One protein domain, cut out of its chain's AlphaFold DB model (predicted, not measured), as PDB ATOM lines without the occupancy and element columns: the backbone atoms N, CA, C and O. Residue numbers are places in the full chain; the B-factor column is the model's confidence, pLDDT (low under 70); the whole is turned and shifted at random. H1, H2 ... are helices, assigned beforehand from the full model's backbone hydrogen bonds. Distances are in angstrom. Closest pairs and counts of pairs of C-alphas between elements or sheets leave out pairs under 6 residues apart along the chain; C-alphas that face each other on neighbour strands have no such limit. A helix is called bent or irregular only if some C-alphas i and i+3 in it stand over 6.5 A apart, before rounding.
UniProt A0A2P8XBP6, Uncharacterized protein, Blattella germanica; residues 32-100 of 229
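AT A GLANCE: This is residues 32 to 100 of the 229 residues of an uncharacterized protein of Blattella germanica (UniProt A0A2P8XBP6). H2 lies alongside H1 and H4, the three making a triangle, while H3 extends beyond it, meeting H1 end to end. The printed part has 69 residues, of which 49 are in four named helices, H1 to H4 in that order, with no named strand; its class is all helix, and it is compact, with a radius of gyration of the C-alphas of 11.2 A and spans of 32 by 21 by 20 A.

IN THESE COORDINATES: H2, residues 50 to 62, measures 18.2 A from C-alpha 50 at (2.478, -30.193, 26.708). H1 is residues 37 to 47, 15.1 A; H3 68 to 80, 18.6 A; H4 87 to 98, 17.3 A, ending at (-0.600, -10.931, 19.734). H4 is irregular: C-alphas 88 and 91 are 8.0 A apart.

HOW THE PARTS SIT: H2 touches H4 with residues 56 to 61 alone, the same way at a shallow tilt of 16 degrees; closest C-alphas Ile 57 and Phe 92, 5.6 A. H1 and H2, a hairpin, touch at Val 40 and Tyr 53, closest C-alphas 6.2 A. H1 and H3 touch only at their ends, closest C-alphas Val 37 and Glu 77, 7.0 A. Every O i to N i+4 pair is within hydrogen-bond range in H1, H2 and H3, and 6 of 8 in H4.

THE WHOLE: The printed part has no cut; no link is long. Residues 32 to 36 and 63 to 66 have pLDDT under 70.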
ATOM      1  N   LYS A  32     -14.153 -23.428  21.507       53.88
ATOM      2  CA  LYS A  32     -14.555 -22.896  22.804       53.88
ATOM      3  C   LYS A  32     -13.285 -22.811  23.632       53.88
ATOM      4  O   LYS A  32     -12.478 -23.739  23.592       53.88
ATOM      5  N   LEU A  33     -13.115 -21.707  24.346       56.50
ATOM      6  CA  LEU A  33     -12.000 -21.554  25.256       56.50
ATOM      7  C   LEU A  33     -12.123 -22.694  26.271       56.50
ATOM      8  O   LEU A  33     -13.248 -22.964  26.710       56.50
ATOM      9  N   PRO A  34     -11.037 -23.408  26.600       58.06
ATOM     10  CA  PRO A  34     -11.086 -24.359  27.694       58.06
ATOM     11  C   PRO A  34     -11.592 -23.613  28.929       58.06
ATOM     12  O   PRO A  34     -10.992 -22.615  29.313       58.06
ATOM     13  N   GLU A  35     -12.690 -24.077  29.526       59.44
ATOM     14  CA  GLU A  35     -13.353 -23.398  30.654       59.44
ATOM     15  C   GLU A  35     -12.438 -23.237  31.885       59.44
ATOM     16  O   GLU A  35     -12.774 -22.490  32.791       59.44
ATOM     17  N   ASN A  36     -11.263 -23.882  31.901       69.19
ATOM     18  CA  ASN A  36     -10.305 -23.848  33.000       69.19
ATOM     19  C   ASN A  36      -8.875 -23.552  32.507       69.19
ATOM     20  O   ASN A  36      -7.999 -24.423  32.558       69.19
ATOM     21  N   VAL A  37      -8.615 -22.321  32.047       78.12
ATOM     22  CA  VAL A  37      -7.255 -21.852  31.697       78.12
ATOM     23  C   VAL A  37      -6.279 -22.092  32.857       78.12
ATOM     24  O   VAL A  37      -5.180 -22.604  32.648       78.12
ATOM     25  N   GLU A  38      -6.707 -21.817  34.092       79.56
ATOM     26  CA  GLU A  38      -5.897 -22.022  35.296       79.56
ATOM     27  C   GLU A  38      -5.464 -23.485  35.471       79.56
ATOM     28  O   GLU A  38      -4.289 -23.755  35.712       79.56
ATOM     29  N   GLU A  39      -6.372 -24.448  35.295       78.81
ATOM     30  CA  GLU A  39      -6.026 -25.865  35.426       78.81
ATOM     31  C   GLU A  39      -5.017 -26.312  34.369       78.81
ATOM     32  O   GLU A  39      -4.153 -27.142  34.655       78.81
ATOM     33  N   VAL A  40      -5.134 -25.806  33.138       78.69
ATOM     34  CA  VAL A  40      -4.195 -26.135  32.057       78.69
ATOM     35  C   VAL A  40      -2.809 -25.588  32.388       78.69
ATOM     36  O   VAL A  40      -1.821 -26.316  32.252       78.69
ATOM     37  N   LEU A  41      -2.738 -24.354  32.895       79.88
ATOM     38  CA  LEU A  41      -1.489 -23.740  33.339       79.88
ATOM     39  C   LEU A  41      -0.877 -24.500  34.520       79.88
ATOM     40  O   LEU A  41       0.289 -24.881  34.455       79.88
ATOM     41  N   GLN A  42      -1.664 -24.839  35.543       78.44
ATOM     42  CA  GLN A  42      -1.194 -25.638  36.679       78.44
ATOM     43  C   GLN A  42      -0.697 -27.026  36.247       78.44
ATOM     44  O   GLN A  42       0.372 -27.465  36.676       78.44
ATOM     45  N   LYS A  43      -1.428 -27.720  35.362       78.62
ATOM     46  CA  LYS A  43      -1.027 -29.033  34.820       78.62
ATOM     47  C   LYS A  43       0.266 -28.941  34.011       78.62
ATOM     48  O   LYS A  43       1.068 -29.877  34.041       78.62
ATOM     49  N   TYR A  44       0.500 -27.831  33.316       80.19
ATOM     50  CA  TYR A  44       1.756 -27.593  32.614       80.19
ATOM     51  C   TYR A  44       2.908 -27.307  33.587       80.19
ATOM     52  O   TYR A  44       3.962 -27.933  33.482       80.19
ATOM     53  N   THR A  45       2.701 -26.444  34.583       75.88
ATOM     54  CA  THR A  45       3.735 -26.088  35.567       75.88
ATOM     55  C   THR A  45       4.135 -27.277  36.449       75.88
ATOM     56  O   THR A  45       5.322 -27.485  36.693       75.88
ATOM     57  N   ILE A  46       3.168 -28.087  36.897       76.88
ATOM     58  CA  ILE A  46       3.402 -29.215  37.818       76.88
ATOM     59  C   ILE A  46       3.797 -30.487  37.059       76.88
ATOM     60  O   ILE A  46       4.779 -31.143  37.408       76.88
ATOM     61  N   SER A  47       3.045 -30.841  36.016       71.38
ATOM     62  CA  SER A  47       3.138 -32.153  35.359       71.38
ATOM     63  C   SER A  47       3.758 -32.095  33.959       71.38
ATOM     64  O   SER A  47       3.899 -33.139  33.322       71.38
ATOM     65  N   LYS A  48       4.125 -30.901  33.463       76.19
ATOM     66  CA  LYS A  48       4.702 -30.663  32.122       76.19
ATOM     67  C   LYS A  48       3.919 -31.334  30.992       76.19
ATOM     68  O   LYS A  48       4.497 -31.833  30.028       76.19
ATOM     69  N   ILE A  49       2.591 -31.354  31.099       76.38
ATOM     70  CA  ILE A  49       1.732 -31.917  30.055       76.38
ATOM     71  C   ILE A  49       1.619 -30.890  28.923       76.38
ATOM     72  O   ILE A  49       0.944 -29.877  29.060       76.38
ATOM     73  N   ILE A  50       2.293 -31.159  27.804       79.38
ATOM     74  CA  ILE A  50       2.478 -30.193  26.708       79.38
ATOM     75  C   ILE A  50       1.221 -30.043  25.836       79.38
ATOM     76  O   ILE A  50       0.852 -28.933  25.476       79.38
ATOM     77  N   LYS A  51       0.523 -31.142  25.531       81.19
ATOM     78  CA  LYS A  51      -0.605 -31.151  24.578       81.19
ATOM     79  C   LYS A  51      -1.747 -30.161  24.888       81.19
ATOM     80  O   LYS A  51      -2.059 -29.364  24.011       81.19
ATOM     81  N   PRO A  52      -2.347 -30.140  26.097       80.50
ATOM     82  CA  PRO A  52      -3.441 -29.209  26.390       80.50
ATOM     83  C   PRO A  52      -2.965 -27.751  26.416       80.50
ATOM     84  O   PRO A  52      -3.744 -26.838  26.165       80.50
ATOM     85  N   TYR A  53      -1.680 -27.525  26.699       82.50
ATOM     86  CA  TYR A  53      -1.071 -26.203  26.667       82.50
ATOM     87  C   TYR A  53      -0.856 -25.700  25.231       82.50
ATOM     88  O   TYR A  53      -1.159 -24.549  24.927       82.50
ATOM     89  N   GLU A  54      -0.396 -26.559  24.320       83.31
ATOM     90  CA  GLU A  54      -0.299 -26.220  22.895       83.31
ATOM     91  C   GLU A  54      -1.678 -25.961  22.283       83.31
ATOM     92  O   GLU A  54      -1.853 -24.971  21.574       83.31
ATOM     93  N   GLU A  55      -2.675 -26.791  22.605       83.31
ATOM     94  CA  GLU A  55      -4.064 -26.582  22.180       83.31
ATOM     95  C   GLU A  55      -4.625 -25.246  22.687       83.31
ATOM     96  O   GLU A  55      -5.295 -24.540  21.935       83.31
ATOM     97  N   LEU A  56      -4.305 -24.855  23.927       83.19
ATOM     98  CA  LEU A  56      -4.665 -23.549  24.483       83.19
ATOM     99  C   LEU A  56      -4.025 -22.401  23.687       83.19
ATOM    100  O   LEU A  56      -4.711 -21.441  23.337       83.19
ATOM    101  N   ILE A  57      -2.726 -22.486  23.381       84.31
ATOM    102  CA  ILE A  57      -2.027 -21.457  22.595       84.31
ATOM    103  C   ILE A  57      -2.626 -21.346  21.195       84.31
ATOM    104  O   ILE A  57      -2.855 -20.234  20.718       84.31
ATOM    105  N   LEU A  58      -2.869 -22.482  20.539       82.12
ATOM    106  CA  LEU A  58      -3.478 -22.516  19.212       82.12
ATOM    107  C   LEU A  58      -4.880 -21.922  19.248       82.12
ATOM    108  O   LEU A  58      -5.181 -21.075  18.417       82.12
ATOM    109  N   ALA A  59      -5.683 -22.259  20.261       81.12
ATOM    110  CA  ALA A  59      -6.983 -21.638  20.451       81.12
ATOM    111  C   ALA A  59      -6.843 -20.112  20.531       81.12
ATOM    112  O   ALA A  59      -7.476 -19.425  19.737       81.12
ATOM    113  N   VAL A  60      -5.973 -19.577  21.404       83.25
ATOM    114  CA  VAL A  60      -5.714 -18.124  21.548       83.25
ATOM    115  C   VAL A  60      -5.224 -17.466  20.258       83.25
ATOM    116  O   VAL A  60      -5.604 -16.330  19.981       83.25
ATOM    117  N   ARG A  61      -4.416 -18.154  19.449       80.00
ATOM    118  CA  ARG A  61      -3.910 -17.615  18.176       80.00
ATOM    119  C   ARG A  61      -4.955 -17.632  17.064       80.00
ATOM    120  O   ARG A  61      -5.100 -16.630  16.373       80.00
ATOM    121  N   ASP A  62      -5.710 -18.718  16.935       72.88
ATOM    122  CA  ASP A  62      -6.756 -18.890  15.915       72.88
ATOM    123  C   ASP A  62      -8.033 -18.082  16.240       72.88
ATOM    124  O   ASP A  62      -9.018 -18.072  15.496       72.88
ATOM    125  N   TYR A  63      -8.023 -17.363  17.361       69.94
ATOM    126  CA  TYR A  63      -9.127 -16.594  17.919       69.94
ATOM    127  C   TYR A  63      -9.322 -15.204  17.256       69.94
ATOM    128  O   TYR A  63      -9.672 -14.220  17.909       69.94
ATOM    129  N   GLU A  64      -9.160 -15.082  15.933       57.88
ATOM    130  CA  GLU A  64      -9.304 -13.797  15.211       57.88
ATOM    131  C   GLU A  64     -10.748 -13.237  15.209       57.88
ATOM    132  O   GLU A  64     -10.960 -12.022  15.155       57.88
ATOM    133  N   HIS A  65     -11.767 -14.095  15.340       62.94
ATOM    134  CA  HIS A  65     -13.192 -13.728  15.232       62.94
ATOM    135  C   HIS A  65     -13.967 -13.753  16.565       62.94
ATOM    136  O   HIS A  65     -15.149 -14.110  16.610       62.94
ATOM    137  N   ILE A  66     -13.318 -13.373  17.669       67.00
ATOM    138  CA  ILE A  66     -13.958 -13.316  18.993       67.00
ATOM    139  C   ILE A  66     -15.032 -12.214  19.076       67.00
ATOM    140  O   ILE A  66     -14.847 -11.105  18.570       67.00
ATOM    141  N   GLN A  67     -16.134 -12.528  19.769       79.19
ATOM    142  CA  GLN A  67     -17.056 -11.557  20.367       79.19
ATOM    143  C   GLN A  67     -16.447 -10.970  21.641       79.19
ATOM    144  O   GLN A  67     -16.014 -11.732  22.504       79.19
ATOM    145  N   ASP A  68     -16.480  -9.650  21.794       84.19
ATOM    146  CA  ASP A  68     -15.811  -8.926  22.883       84.19
ATOM    147  C   ASP A  68     -16.094  -9.507  24.287       84.19
ATOM    148  O   ASP A  68     -15.191  -9.584  25.113       84.19
ATOM    149  N   GLU A  69     -17.291 -10.054  24.536       85.00
ATOM    150  CA  GLU A  69     -17.647 -10.744  25.788       85.00
ATOM    151  C   GLU A  69     -16.745 -11.934  26.150       85.00
ATOM    152  O   GLU A  69     -16.429 -12.139  27.321       85.00
ATOM    153  N   GLN A  70     -16.347 -12.753  25.173       83.31
ATOM    154  CA  GLN A  70     -15.512 -13.934  25.431       83.31
ATOM    155  C   GLN A  70     -14.062 -13.528  25.687       83.31
ATOM    156  O   GLN A  70     -13.399 -14.118  26.534       83.31
ATOM    157  N   LEU A  71     -13.594 -12.483  24.999       85.00
ATOM    158  CA  LEU A  71     -12.270 -11.922  25.234       85.00
ATOM    159  C   LEU A  71     -12.184 -11.306  26.635       85.00
ATOM    160  O   LEU A  71     -11.206 -11.532  27.337       85.00
ATOM    161  N   LEU A  72     -13.231 -10.603  27.076       88.50
ATOM    162  CA  LEU A  72     -13.313 -10.079  28.443       88.50
ATOM    163  C   LEU A  72     -13.242 -11.195  29.492       88.50
ATOM    164  O   LEU A  72     -12.527 -11.056  30.480       88.50
ATOM    165  N   LYS A  73     -13.956 -12.308  29.285       87.75
ATOM    166  CA  LYS A  73     -13.896 -13.464  30.195       87.75
ATOM    167  C   LYS A  73     -12.492 -14.056  30.258       87.75
ATOM    168  O   LYS A  73     -11.953 -14.205  31.349       87.75
ATOM    169  N   LEU A  74     -11.878 -14.281  29.097       87.88
ATOM    170  CA  LEU A  74     -10.511 -14.783  28.989       87.88
ATOM    171  C   LEU A  74      -9.523 -13.885  29.738       87.88
ATOM    172  O   LEU A  74      -8.737 -14.379  30.540       87.88
ATOM    173  N   LEU A  75      -9.566 -12.567  29.517       89.38
ATOM    174  CA  LEU A  75      -8.651 -11.631  30.176       89.38
ATOM    175  C   LEU A  75      -8.826 -11.638  31.699       89.38
ATOM    176  O   LEU A  75      -7.832 -11.614  32.421       89.38
ATOM    177  N   LYS A  76     -10.065 -11.754  32.192       89.81
ATOM    178  CA  LYS A  76     -10.354 -11.862  33.632       89.81
ATOM    179  C   LYS A  76      -9.834 -13.157  34.243       89.81
ATOM    180  O   LYS A  76      -9.244 -13.124  35.321       89.81
ATOM    181  N   GLU A  77     -10.015 -14.280  33.559       87.88
ATOM    182  CA  GLU A  77      -9.479 -15.574  33.994       87.88
ATOM    183  C   GLU A  77      -7.948 -15.559  34.020       87.88
ATOM    184  O   GLU A  77      -7.338 -15.964  35.010       87.88
ATOM    185  N   VAL A  78      -7.319 -15.022  32.970       87.94
ATOM    186  CA  VAL A  78      -5.859 -14.892  32.891       87.94
ATOM    187  C   VAL A  78      -5.329 -13.995  34.009       87.94
ATOM    188  O   VAL A  78      -4.326 -14.325  34.640       87.94
ATOM    189  N   ARG A  79      -6.023 -12.894  34.304       89.44
ATOM    190  CA  ARG A  79      -5.690 -12.001  35.417       89.44
ATOM    191  C   ARG A  79      -5.717 -12.727  36.769       89.44
ATOM    192  O   ARG A  79      -4.825 -12.527  37.590       89.44
ATOM    193  N   GLY A  80      -6.692 -13.614  36.973       86.31
ATOM    194  CA  GLY A  80      -6.784 -14.461  38.165       86.31
ATOM    195  C   GLY A  80      -5.634 -15.466  38.309       86.31
ATOM    196  O   GLY A  80      -5.303 -15.855  39.426       86.31
ATOM    197  N   CYS A  81      -4.981 -15.840  37.206       87.00
ATOM    198  CA  CYS A  81      -3.890 -16.816  37.191       87.00
ATOM    199  C   CYS A  81      -2.514 -16.222  36.820       87.00
ATOM    200  O   CYS A  81      -1.596 -16.970  36.478       87.00
ATOM    201  N   VAL A  82      -2.317 -14.900  36.958       87.75
ATOM    202  CA  VAL A  82      -1.040 -14.213  36.649       87.75
ATOM    203  C   VAL A  82       0.152 -14.824  37.389       87.75
ATOM    204  O   VAL A  82       1.244 -14.908  36.829       87.75
ATOM    205  N   SER A  83      -0.037 -15.324  38.612       85.25
ATOM    206  CA  SER A  83       1.018 -16.006  39.378       85.25
ATOM    207  C   SER A  83       1.610 -17.219  38.655       85.25
ATOM    208  O   SER A  83       2.784 -17.525  38.854       85.25
ATOM    209  N   TYR A  84       0.827 -17.884  37.801       83.69
ATOM    210  CA  TYR A  84       1.246 -19.061  37.039       83.69
ATOM    211  C   TYR A  84       1.882 -18.718  35.686       83.69
ATOM    212  O   TYR A  84       2.429 -19.610  35.042       83.69
ATOM    213  N   LEU A  85       1.867 -17.450  35.255       83.88
ATOM    214  CA  LEU A  85       2.488 -16.985  34.005       83.88
ATOM    215  C   LEU A  85       4.015 -16.859  34.126       83.88
ATOM    216  O   LEU A  85       4.611 -15.868  33.708       83.88
ATOM    217  N   ASP A  86       4.667 -17.869  34.696       83.88
ATOM    218  CA  ASP A  86       6.119 -17.916  34.829       83.88
ATOM    219  C   ASP A  86       6.824 -18.001  33.453       83.88
ATOM    220  O   ASP A  86       6.195 -18.069  32.394       83.88
ATOM    221  N   ARG A  87       8.162 -18.011  33.441       84.25
ATOM    222  CA  ARG A  87       8.965 -18.054  32.200       84.25
ATOM    223  C   ARG A  87       8.711 -19.293  31.335       84.25
ATOM    224  O   ARG A  87       8.968 -19.252  30.129       84.25
ATOM    225  N   ASN A  88       8.236 -20.391  31.917       82.50
ATOM    226  CA  ASN A  88       7.941 -21.613  31.172       82.50
ATOM    227  C   ASN A  88       6.706 -21.421  30.284       82.50
ATOM    228  O   ASN A  88       6.617 -22.027  29.217       82.50
ATOM    229  N   VAL A  89       5.804 -20.520  30.676       85.25
ATOM    230  CA  VAL A  89       4.542 -20.236  29.982       85.25
ATOM    231  C   VAL A  89       4.634 -19.030  29.023       85.25
ATOM    232  O   VAL A  89       3.625 -18.472  28.593       85.25
ATOM    233  N   HIS A  90       5.844 -18.598  28.653       87.00
ATOM    234  CA  HIS A  90       6.031 -17.386  27.842       87.00
ATOM    235  C   HIS A  90       5.313 -17.434  26.480       87.00
ATOM    236  O   HIS A  90       4.789 -16.416  26.043       87.00
ATOM    237  N   TYR A  91       5.209 -18.606  25.840       88.19
ATOM    238  CA  TYR A  91       4.503 -18.749  24.559       88.19
ATOM    239  C   TYR A  91       3.013 -18.395  24.640       88.19
ATOM    240  O   TYR A  91       2.450 -17.888  23.668       88.19
ATOM    241  N   PHE A  92       2.375 -18.648  25.784       88.94
ATOM    242  CA  PHE A  92       0.993 -18.244  26.020       88.94
ATOM    243  C   PHE A  92       0.886 -16.735  26.215       88.94
ATOM    244  O   PHE A  92       0.020 -16.108  25.613       88.94
ATOM    245  N   VAL A  93       1.809 -16.133  26.974       91.00
ATOM    246  CA  VAL A  93       1.881 -14.671  27.114       91.00
ATOM    247  C   VAL A  93       2.074 -14.012  25.748       91.00
ATOM    248  O   VAL A  93       1.341 -13.086  25.413       91.00
ATOM    249  N   ASP A  94       2.974 -14.528  24.915       90.25
ATOM    250  CA  ASP A  94       3.182 -14.025  23.554       90.25
ATOM    251  C   ASP A  94       1.917 -14.155  22.689       90.25
ATOM    252  O   ASP A  94       1.598 -13.245  21.923       90.25
ATOM    253  N   ALA A  95       1.166 -15.253  22.827       89.44
ATOM    254  CA  ALA A  95      -0.111 -15.432  22.138       89.44
ATOM    255  C   ALA A  95      -1.165 -14.407  22.593       89.44
ATOM    256  O   ALA A  95      -1.848 -13.826  21.753       89.44
ATOM    257  N   LEU A  96      -1.253 -14.126  23.897       90.31
ATOM    258  CA  LEU A  96      -2.140 -13.092  24.440       90.31
ATOM    259  C   LEU A  96      -1.751 -11.692  23.951       90.31
ATOM    260  O   LEU A  96      -2.614 -10.905  23.563       90.31
ATOM    261  N   LEU A  97      -0.450 -11.386  23.930       91.19
ATOM    262  CA  LEU A  97       0.061 -10.105  23.443       91.19
ATOM    263  C   LEU A  97      -0.201  -9.899  21.951       91.19
ATOM    264  O   LEU A  97      -0.329  -8.749  21.534       91.19
ATOM    265  N   ALA A  98      -0.309 -10.973  21.165       88.62
ATOM    266  CA  ALA A  98      -0.600 -10.931  19.734       88.62
ATOM    267  C   ALA A  98      -2.083 -10.663  19.405       88.62
ATOM    268  O   ALA A  98      -2.389 -10.269  18.280       88.62
ATOM    269  N   LEU A  99      -3.003 -10.797  20.368       88.19
ATOM    270  CA  LEU A  99      -4.439 -10.577  20.149       88.19
ATOM    271  C   LEU A  99      -4.732  -9.182  19.586       88.19
ATOM    272  O   LEU A  99      -4.098  -8.194  19.956       88.19
ATOM    273  N   ASN A 100      -5.730  -9.062  18.709       86.31
ATOM    274  CA  ASN A 100      -6.079  -7.777  18.106       86.31
ATOM    275  C   ASN A 100      -6.990  -6.920  19.009       86.31
ATOM    276  O   ASN A 100      -8.112  -6.587  18.630       86.31
TER     277      ASN A 100